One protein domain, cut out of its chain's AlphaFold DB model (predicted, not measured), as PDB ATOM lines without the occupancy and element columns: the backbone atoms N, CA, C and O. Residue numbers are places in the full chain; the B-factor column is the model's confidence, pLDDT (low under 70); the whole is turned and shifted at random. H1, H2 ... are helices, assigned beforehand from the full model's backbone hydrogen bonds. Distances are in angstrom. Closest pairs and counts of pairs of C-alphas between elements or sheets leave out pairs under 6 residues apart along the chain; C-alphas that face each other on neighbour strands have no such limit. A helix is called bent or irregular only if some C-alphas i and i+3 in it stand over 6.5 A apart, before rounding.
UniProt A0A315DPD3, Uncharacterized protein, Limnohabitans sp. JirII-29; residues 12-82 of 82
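Overview. This is residues 12 to 82 of the 82 residues of an uncharacterized protein of Limnohabitans sp. JirII-29 (UniProt A0A315DPD3). Three separate helices, H2, H3 and H4, follow one another as the three sides of an open U, with H2 and H4 as the two arms, H3 across the closed end, and nothing in the middle. The small helix H1 lies near the beginning of H2, at the open end of that arm. The printed part has 71 residues with four named helices, in the order H1, H2, H3, H4, and no named strand, and its class is all helix. It is extended, with a radius of gyration of the C-alphas of 18.0 A and spans of 49 by 40 by 22 A.

Arrangement. H1, residues 12 to 15, is close to but not clearly touching H2, residues 19 to 35: their closest C-alphas, those of Leu 14 and Arg 22, are 6.9 A apart. Their centres are 15.0 A apart, and a tight link of 3 residues joins them. A short link of 8 residues leads from H2 to H3, residues 44 to 58, and the two helices are apart. Another short link of 8 residues leads to H4, residues 67 to 80, which is apart from H3. H4 is also apart from H2 and from H1, and H1 is apart from H3. In H2 and H4 every O i to N i+4 pair is within hydrogen-bond range, in H3 10 of 11 are, and H1 is too short for such a pair.

Along the chain. H1 begins at C-alpha 12, at (1.881, 36.498, -18.079). H2, the longest helix with 17 residues, measures 24.7 A from first to last C-alpha and ends at C-alpha 35, at (22.295, 20.217, -27.239). H3 has 15 residues and measures 22.7 A; it is irregular, but only just, with C-alphas 44 and 47 at 6.51 A. H4 has 14 residues, measures 20.2 A and ends at C-alpha 80, at (0.612, 31.868, -51.430).

Size, cuts and confidence. The two C-alphas farthest apart, those of Gln 16 and Ala 59, are 48.8 A from each other, and the first and last printed C-alphas, of His 12 and Thr 82, are 30.0 A apart. Residues 26 to 32 of H2 stand free, as do residues 34 to 40, 42 to 52, 55 to 60 and 63 to 82, the last of which include the whole of H4. The printed part has no cut and no long link, and Thr 82 is the chain's last residue. The mean pLDDT of the printed part is 88.4; residues 37 to 41 and 81 to 82 are under 70.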
ATOM      1  N   HIS A  12       2.032  35.048 -18.033       87.56
ATOM      2  CA  HIS A  12       1.881  36.498 -18.079       87.56
ATOM      3  C   HIS A  12       3.171  37.211 -18.511       87.56
ATOM      4  O   HIS A  12       3.101  38.144 -19.307       87.56
ATOM      5  N   GLU A  13       4.340  36.748 -18.067       86.69
ATOM      6  CA  GLU A  13       5.639  37.332 -18.424       86.69
ATOM      7  C   GLU A  13       5.950  37.117 -19.910       86.69
ATOM      8  O   GLU A  13       6.377  38.040 -20.601       86.69
ATOM      9  N   LEU A  14       5.636  35.930 -20.441       86.81
ATOM     10  CA  LEU A  14       5.780  35.632 -21.870       86.81
ATOM     11  C   LEU A  14       4.844  36.485 -22.731       86.81
ATOM     12  O   LEU A  14       5.227  36.907 -23.822       86.81
ATOM     13  N   THR A  15       3.628  36.771 -22.258       89.44
ATOM     14  CA  THR A  15       2.684  37.616 -23.008       89.44
ATOM     15  C   THR A  15       3.116  39.079 -23.116       89.44
ATOM     16  O   THR A  15       2.641  39.756 -24.025       89.44
ATOM     17  N   GLN A  16       4.044  39.548 -22.268       91.94
ATOM     18  CA  GLN A  16       4.622  40.897 -22.376       91.94
ATOM     19  C   GLN A  16       5.653  41.024 -23.508       91.94
ATOM     20  O   GLN A  16       5.941  42.132 -23.954       91.94
ATOM     21  N   LEU A  17       6.216  39.907 -23.981       90.62
ATOM     22  CA  LEU A  17       7.154  39.895 -25.101       90.62
ATOM     23  C   LEU A  17       6.427  40.141 -26.428       90.62
ATOM     24  O   LEU A  17       5.278  39.722 -26.606       90.62
ATOM     25  N   SER A  18       7.109  40.753 -27.401       94.75
ATOM     26  CA  SER A  18       6.580  40.815 -28.765       94.75
ATOM     27  C   SER A  18       6.441  39.403 -29.350       94.75
ATOM     28  O   SER A  18       7.085  38.451 -28.904       94.75
ATOM     29  N   THR A  19       5.606  39.234 -30.378       92.94
ATOM     30  CA  THR A  19       5.500  37.940 -31.075       92.94
ATOM     31  C   THR A  19       6.855  37.470 -31.605       92.94
ATOM     32  O   THR A  19       7.155  36.283 -31.514       92.94
ATOM     33  N   GLN A  20       7.681  38.391 -32.110       93.38
ATOM     34  CA  GLN A  20       9.018  38.079 -32.613       93.38
ATOM     35  C   GLN A  20       9.937  37.587 -31.490       93.38
ATOM     36  O   GLN A  20      10.574  36.548 -31.644       93.38
ATOM     37  N   ASP A  21       9.935  38.262 -30.338       93.69
ATOM     38  CA  ASP A  21      10.760  37.869 -29.191       93.69
ATOM     39  C   ASP A  21      10.319  36.520 -28.611       93.69
ATOM     40  O   ASP A  21      11.158  35.703 -28.243       93.69
ATOM     41  N   ARG A  22       9.006  36.237 -28.579       93.38
ATOM     42  CA  ARG A  22       8.497  34.916 -28.168       93.38
ATOM     43  C   ARG A  22       8.960  33.803 -29.104       93.38
ATOM     44  O   ARG A  22       9.319  32.729 -28.629       93.38
ATOM     45  N   LEU A  23       8.946  34.043 -30.416       93.50
ATOM     46  CA  LEU A  23       9.420  33.071 -31.405       93.50
ATOM     47  C   LEU A  23      10.928  32.840 -31.274       93.50
ATOM     48  O   LEU A  23      11.363  31.693 -31.218       93.50
ATOM     49  N   GLN A  24      11.714  33.907 -31.123       92.69
ATOM     50  CA  GLN A  24      13.155  33.796 -30.906       92.69
ATOM     51  C   GLN A  24      13.482  33.068 -29.592       92.69
ATOM     52  O   GLN A  24      14.366  32.214 -29.557       92.69
ATOM     53  N   ALA A  25      12.748  33.355 -28.514       92.00
ATOM     54  CA  ALA A  25      12.892  32.640 -27.249       92.00
ATOM     55  C   ALA A  25      12.578  31.144 -27.409       92.00
ATOM     56  O   ALA A  25      13.317  30.308 -26.892       92.00
ATOM     57  N   MET A  26      11.529  30.794 -28.163       93.00
ATOM     58  CA  MET A  26      11.189  29.401 -28.470       93.00
ATOM     59  C   MET A  26      12.327  28.681 -29.211       93.00
ATOM     60  O   MET A  26      12.642  27.543 -28.868       93.00
ATOM     61  N   GLU A  27      12.973  29.335 -30.179       93.56
ATOM     62  CA  GLU A  27      14.108  28.769 -30.922       93.56
ATOM     63  C   GLU A  27      15.339  28.550 -30.036       93.56
ATOM     64  O   GLU A  27      15.932  27.470 -30.064       93.56
ATOM     65  N   LEU A  28      15.695  29.532 -29.202       93.25
ATOM     66  CA  LEU A  28      16.829  29.421 -28.276       93.25
ATOM     67  C   LEU A  28      16.608  28.322 -27.230       93.25
ATOM     68  O   LEU A  28      17.527  27.560 -26.922       93.25
ATOM     69  N   LEU A  29      15.384  28.205 -26.709       89.38
ATOM     70  CA  LEU A  29      15.009  27.122 -25.799       89.38
ATOM     71  C   LEU A  29      15.122  25.761 -26.490       89.38
ATOM     72  O   LEU A  29      15.703  24.833 -25.931       89.38
ATOM     73  N   TRP A  30      14.618  25.652 -27.721       88.19
ATOM     74  CA  TRP A  30      14.716  24.422 -28.501       88.19
ATOM     75  C   TRP A  30      16.169  24.015 -28.764       88.19
ATOM     76  O   TRP A  30      16.522  22.850 -28.574       88.19
ATOM     77  N   GLN A  31      17.026  24.970 -29.138       87.75
ATOM     78  CA  GLN A  31      18.457  24.733 -29.302       87.75
ATOM     79  C   GLN A  31      19.072  24.205 -28.000       87.75
ATOM     80  O   GLN A  31      19.707  23.149 -28.014       87.75
ATOM     81  N   SER A  32      18.801  24.869 -26.872       86.88
ATOM     82  CA  SER A  32      19.307  24.448 -25.564       86.88
ATOM     83  C   SER A  32      18.895  23.018 -25.212       86.88
ATOM     84  O   SER A  32      19.727  22.267 -24.710       86.88
ATOM     85  N   PHE A  33      17.650  22.614 -25.484       82.38
ATOM     86  CA  PHE A  33      17.207  21.238 -25.234       82.38
ATOM     87  C   PHE A  33      17.871  20.231 -26.172       82.38
ATOM     88  O   PHE A  33      18.218  19.133 -25.745       82.38
ATOM     89  N   SER A  34      18.070  20.596 -27.441       82.19
ATOM     90  CA  SER A  34      18.668  19.708 -28.443       82.19
ATOM     91  C   SER A  34      20.154  19.420 -28.202       82.19
ATOM     92  O   SER A  34      20.641  18.350 -28.564       82.19
ATOM     93  N   GLU A  35      20.871  20.351 -27.568       83.50
ATOM     94  CA  GLU A  35      22.295  20.217 -27.239       83.50
ATOM     95  C   GLU A  35      22.530  19.408 -25.951       83.50
ATOM     96  O   GLU A  35      23.603  18.829 -25.757       83.50
ATOM     97  N   GLN A  36      21.524  19.314 -25.078       76.50
ATOM     98  CA  GLN A  36      21.593  18.511 -23.861       76.50
ATOM     99  C   GLN A  36      21.361  17.027 -24.168       76.50
ATOM    100  O   GLN A  36      20.238  16.525 -24.177       76.50
ATOM    101  N   GLN A  37      22.450  16.287 -24.376       58.50
ATOM    102  CA  GLN A  37      22.390  14.828 -24.459       58.50
ATOM    103  C   GLN A  37      22.040  14.232 -23.088       58.50
ATOM    104  O   GLN A  37      22.740  14.470 -22.105       58.50
ATOM    105  N   GLY A  38      20.976  13.428 -23.027       58.56
ATOM    106  CA  GLY A  38      20.660  12.609 -21.852       58.56
ATOM    107  C   GLY A  38      19.592  13.159 -20.908       58.56
ATOM    108  O   GLY A  38      19.441  12.627 -19.811       58.56
ATOM    109  N   VAL A  39      18.829  14.180 -21.303       59.28
ATOM    110  CA  VAL A  39      17.619  14.519 -20.548       59.28
ATOM    111  C   VAL A  39      16.522  13.523 -20.928       59.28
ATOM    112  O   VAL A  39      16.219  13.348 -22.108       59.28
ATOM    113  N   ASP A  40      15.926  12.878 -19.925       64.88
ATOM    114  CA  ASP A  40      14.794  11.945 -20.039       64.88
ATOM    115  C   ASP A  40      13.489  12.697 -20.400       64.88
ATOM    116  O   ASP A  40      12.454  12.579 -19.752       64.88
ATOM    117  N   LEU A  41      13.563  13.583 -21.403       67.81
ATOM    118  CA  LEU A  41      12.446  14.390 -21.905       67.81
ATOM    119  C   LEU A  41      11.557  13.598 -22.852       67.81
ATOM    120  O   LEU A  41      10.473  14.064 -23.196       67.81
ATOM    121  N   ILE A  42      12.021  12.438 -23.319       72.00
ATOM    122  CA  ILE A  42      11.268  11.603 -24.242       72.00
ATOM    123  C   ILE A  42      10.246  10.814 -23.420       72.00
ATOM    124  O   ILE A  42      10.635   9.946 -22.642       72.00
ATOM    125  N   PRO A  43       8.935  11.059 -23.588       83.19
ATOM    126  CA  PRO A  43       7.936  10.303 -22.851       83.19
ATOM    127  C   PRO A  43       8.014   8.815 -23.198       83.19
ATOM    128  O   PRO A  43       8.193   8.460 -24.364       83.19
ATOM    129  N   ALA A  44       7.770   7.939 -22.223       82.56
ATOM    130  CA  ALA A  44       7.816   6.486 -22.427       82.56
ATOM    131  C   ALA A  44       6.900   5.992 -23.569       82.56
ATOM    132  O   ALA A  44       7.221   5.024 -24.259       82.56
ATOM    133  N   TRP A  45       5.781   6.682 -23.818       90.06
ATOM    134  CA  TRP A  45       4.850   6.349 -24.902       90.06
ATOM    135  C   TRP A  45       5.387   6.692 -26.301       90.06
ATOM    136  O   TRP A  45       4.897   6.157 -27.296       90.06
ATOM    137  N   HIS A  46       6.394   7.566 -26.417       89.69
ATOM    138  CA  HIS A  46       6.894   8.044 -27.709       89.69
ATOM    139  C   HIS A  46       7.436   6.896 -28.568       89.69
ATOM    140  O   HIS A  46       7.138   6.818 -29.760       89.69
ATOM    141  N   GLN A  47       8.146   5.948 -27.949       87.12
ATOM    142  CA  GLN A  47       8.659   4.771 -28.648       87.12
ATOM    143  C   GLN A  47       7.533   3.899 -29.218       87.12
ATOM    144  O   GLN A  47       7.659   3.382 -30.326       87.12
ATOM    145  N   GLN A  48       6.422   3.756 -28.490       93.44
ATOM    146  CA  GLN A  48       5.275   2.965 -28.945       93.44
ATOM    147  C   GLN A  48       4.667   3.580 -30.210       93.44
ATOM    148  O   GLN A  48       4.485   2.889 -31.207       93.44
ATOM    149  N   VAL A  49       4.474   4.902 -30.220       95.12
ATOM    150  CA  VAL A  49       3.957   5.621 -31.395       95.12
ATOM    151  C   VAL A  49       4.891   5.497 -32.601       95.12
ATOM    152  O   VAL A  49       4.416   5.342 -33.727       95.12
ATOM    153  N   LEU A  50       6.211   5.558 -32.398       93.88
ATOM    154  CA  LEU A  50       7.178   5.357 -33.482       93.88
ATOM    155  C   LEU A  50       7.100   3.937 -34.049       93.88
ATOM    156  O   LEU A  50       7.055   3.779 -35.270       93.88
ATOM    157  N   ASN A  51       7.018   2.927 -33.183       94.56
ATOM    158  CA  ASN A  51       6.899   1.529 -33.593       94.56
ATOM    159  C   ASN A  51       5.619   1.289 -34.408       94.56
ATOM    160  O   ASN A  51       5.685   0.693 -35.483       94.56
ATOM    161  N   ASP A  52       4.481   1.817 -33.955       95.62
ATOM    162  CA  ASP A  52       3.199   1.677 -34.653       95.62
ATOM    163  C   ASP A  52       3.231   2.341 -36.037       95.62
ATOM    164  O   ASP A  52       2.784   1.763 -37.033       95.62
ATOM    165  N   ARG A  53       3.810   3.547 -36.128       95.12
ATOM    166  CA  ARG A  53       3.989   4.254 -37.406       95.12
ATOM    167  C   ARG A  53       4.909   3.484 -38.349       95.12
ATOM    168  O   ARG A  53       4.599   3.364 -39.533       95.12
ATOM    169  N   MET A  54       6.013   2.936 -37.839       95.00
ATOM    170  CA  MET A  54       6.932   2.115 -38.631       95.00
ATOM    171  C   MET A  54       6.247   0.853 -39.160       95.00
ATOM    172  O   MET A  54       6.369   0.562 -40.348       95.00
ATOM    173  N   ALA A  55       5.485   0.148 -38.322       96.75
ATOM    174  CA  ALA A  55       4.751  -1.049 -38.725       96.75
ATOM    175  C   ALA A  55       3.725  -0.740 -39.827       96.75
ATOM    176  O   ALA A  55       3.679  -1.428 -40.847       96.75
ATOM    177  N   ARG A  56       2.948   0.342 -39.679       96.75
ATOM    178  CA  ARG A  56       1.984   0.777 -40.703       96.75
ATOM    179  C   ARG A  56       2.655   1.188 -42.012       96.75
ATOM    180  O   ARG A  56       2.130   0.885 -43.085       96.75
ATOM    181  N   MET A  57       3.805   1.854 -41.938       94.38
ATOM    182  CA  MET A  57       4.593   2.218 -43.116       94.38
ATOM    183  C   MET A  57       5.109   0.971 -43.845       94.38
ATOM    184  O   MET A  57       4.958   0.875 -45.060       94.38
ATOM    185  N   GLN A  58       5.666  -0.002 -43.117       94.62
ATOM    186  CA  GLN A  58       6.157  -1.265 -43.683       94.62
ATOM    187  C   GLN A  58       5.029  -2.121 -44.275       94.62
ATOM    188  O   GLN A  58       5.225  -2.767 -45.299       94.62
ATOM    189  N   ALA A  59       3.837  -2.076 -43.678       96.06
ATOM    190  CA  ALA A  59       2.639  -2.730 -44.197       96.06
ATOM    191  C   ALA A  59       2.029  -2.029 -45.431       96.06
ATOM    192  O   ALA A  59       1.016  -2.489 -45.952       96.06
ATOM    193  N   GLY A  60       2.598  -0.904 -45.887       94.69
ATOM    194  CA  GLY A  60       2.090  -0.143 -47.034       94.69
ATOM    195  C   GLY A  60       0.776   0.600 -46.767       94.69
ATOM    196  O   GLY A  60       0.117   1.040 -47.705       94.69
ATOM    197  N   VAL A  61       0.384   0.746 -45.498       95.69
ATOM    198  CA  VAL A  61      -0.855   1.433 -45.096       95.69
ATOM    199  C   VAL A  61      -0.686   2.952 -45.161       95.69
ATOM    200  O   VAL A  61      -1.641   3.678 -45.433       95.69
ATOM    201  N   GLU A  62       0.524   3.449 -44.898       93.94
ATOM    202  CA  GLU A  62       0.810   4.883 -44.932       93.94
ATOM    203  C   GLU A  62       1.105   5.375 -46.349       93.94
ATOM    204  O   GLU A  62       1.895   4.787 -47.088       93.94
ATOM    205  N   LYS A  63       0.528   6.527 -46.704       90.44
ATOM    206  CA  LYS A  63       0.915   7.257 -47.914       90.44
ATOM    207  C   LYS A  63       2.184   8.043 -47.622       90.44
ATOM    208  O   LYS A  63       2.152   9.022 -46.879       90.44
ATOM    209  N   THR A  64       3.294   7.633 -48.219       89.56
ATOM    210  CA  THR A  64       4.559   8.361 -48.121       89.56
ATOM    211  C   THR A  64       4.727   9.296 -49.316       89.56
ATOM    212  O   THR A  64       4.111   9.144 -50.371       89.56
ATOM    213  N   THR A  65       5.526  10.339 -49.145       93.06
ATOM    214  CA  THR A  65       5.887  11.274 -50.213       93.06
ATOM    215  C   THR A  65       7.361  11.607 -50.040       93.06
ATOM    216  O   THR A  65       7.806  11.731 -48.894       93.06
ATOM    217  N   PRO A  66       8.138  11.752 -51.129       94.88
ATOM    218  CA  PRO A  66       9.524  12.176 -51.021       94.88
ATOM    219  C   PRO A  66       9.637  13.469 -50.211       94.88
ATOM    220  O   PRO A  66       8.876  14.416 -50.418       94.88
ATOM    221  N   TRP A  67      10.604  13.521 -49.295       94.19
ATOM    222  CA  TRP A  67      10.757  14.658 -48.385       94.19
ATOM    223  C   TRP A  67      10.921  15.989 -49.129       94.19
ATOM    224  O   TRP A  67      10.357  17.006 -48.731       94.19
ATOM    225  N   GLN A  68      11.629  15.963 -50.260       95.94
ATOM    226  CA  GLN A  68      11.808  17.138 -51.103       95.94
ATOM    227  C   GLN A  68      10.468  17.664 -51.643       95.94
ATOM    228  O   GLN A  68      10.173  18.845 -51.484       95.94
ATOM    229  N   THR A  69       9.603  16.782 -52.150       96.69
ATOM    230  CA  THR A  69       8.255  17.141 -52.618       96.69
ATOM    231  C   THR A  69       7.398  17.740 -51.501       96.69
ATOM    232  O   THR A  69       6.687  18.718 -51.725       96.69
ATOM    233  N   ALA A  70       7.476  17.194 -50.282       95.81
ATOM    234  CA  ALA A  70       6.759  17.749 -49.135       95.81
ATOM    235  C   ALA A  70       7.254  19.163 -48.778       95.81
ATOM    236  O   ALA A  70       6.441  20.059 -48.554       95.81
ATOM    237  N   LYS A  71       8.576  19.386 -48.773       95.56
ATOM    238  CA  LYS A  71       9.173  20.707 -48.518       95.56
ATOM    239  C   LYS A  71       8.771  21.740 -49.560       95.56
ATOM    240  O   LYS A  71       8.478  22.875 -49.195       95.56
ATOM    241  N   ASP A  72       8.766  21.362 -50.832       96.56
ATOM    242  CA  ASP A  72       8.412  22.282 -51.913       96.56
ATOM    243  C   ASP A  72       6.938  22.679 -51.820       96.56
ATOM    244  O   ASP A  72       6.634  23.869 -51.779       96.56
ATOM    245  N   ARG A  73       6.044  21.710 -51.570       95.19
ATOM    246  CA  ARG A  73       4.632  21.991 -51.274       95.19
ATOM    247  C   ARG A  73       4.460  22.963 -50.103       95.19
ATOM    248  O   ARG A  73       3.632  23.865 -50.182       95.19
ATOM    249  N   LEU A  74       5.198  22.776 -49.005       94.25
ATOM    250  CA  LEU A  74       5.108  23.666 -47.840       94.25
ATOM    251  C   LEU A  74       5.544  25.095 -48.181       94.25
ATOM    252  O   LEU A  74       4.865  26.040 -47.797       94.25
ATOM    253  N   ARG A  75       6.633  25.259 -48.940       95.12
ATOM    254  CA  ARG A  75       7.110  26.580 -49.380       95.12
ATOM    255  C   ARG A  75       6.101  27.281 -50.278       95.12
ATOM    256  O   ARG A  75       5.886  28.480 -50.108       95.12
ATOM    257  N   ASP A  76       5.489  26.550 -51.203       95.50
ATOM    258  CA  ASP A  76       4.473  27.099 -52.098       95.50
ATOM    259  C   ASP A  76       3.240  27.563 -51.310       95.50
ATOM    260  O   ASP A  76       2.747  28.667 -51.539       95.50
ATOM    261  N   LEU A  77       2.802  26.781 -50.315       94.56
ATOM    262  CA  LEU A  77       1.703  27.160 -49.418       94.56
ATOM    263  C   LEU A  77       2.020  28.416 -48.602       94.56
ATOM    264  O   LEU A  77       1.167  29.290 -48.482       94.56
ATOM    265  N   THR A  78       3.232  28.529 -48.053       91.62
ATOM    266  CA  THR A  78       3.632  29.719 -47.290       91.62
ATOM    267  C   THR A  78       3.683  30.961 -48.179       91.62
ATOM    268  O   THR A  78       3.186  32.008 -47.781       91.62
ATOM    269  N   ARG A  79       4.220  30.852 -49.401       88.25
ATOM    270  CA  ARG A  79       4.292  31.972 -50.357       88.25
ATOM    271  C   ARG A  79       2.924  32.439 -50.839       88.25
ATOM    272  O   ARG A  79       2.751  33.625 -51.056       88.25
ATOM    273  N   ALA A  80       1.969  31.526 -51.007       79.31
ATOM    274  CA  ALA A  80       0.612  31.868 -51.430       79.31
ATOM    275  C   ALA A  80      -0.215  32.557 -50.328       79.31
ATOM    276  O   ALA A  80      -1.240  33.165 -50.623       79.31
ATOM    277  N   ALA A  81       0.204  32.436 -49.065       69.19
ATOM    278  CA  ALA A  81      -0.454  33.041 -47.909       69.19
ATOM    279  C   ALA A  81       0.097  34.437 -47.542       69.19
ATOM    280  O   ALA A  81      -0.350  35.009 -46.546       69.19
ATOM    281  N   THR A  82       1.065  34.956 -48.308       53.03
ATOM    282  CA  THR A  82       1.695  36.277 -48.117       53.03
ATOM    283  C   THR A  82       1.353  37.187 -49.288       53.03
ATOM    284  O   THR A  82       1.155  38.396 -49.042       53.03
TER     285      THR A  82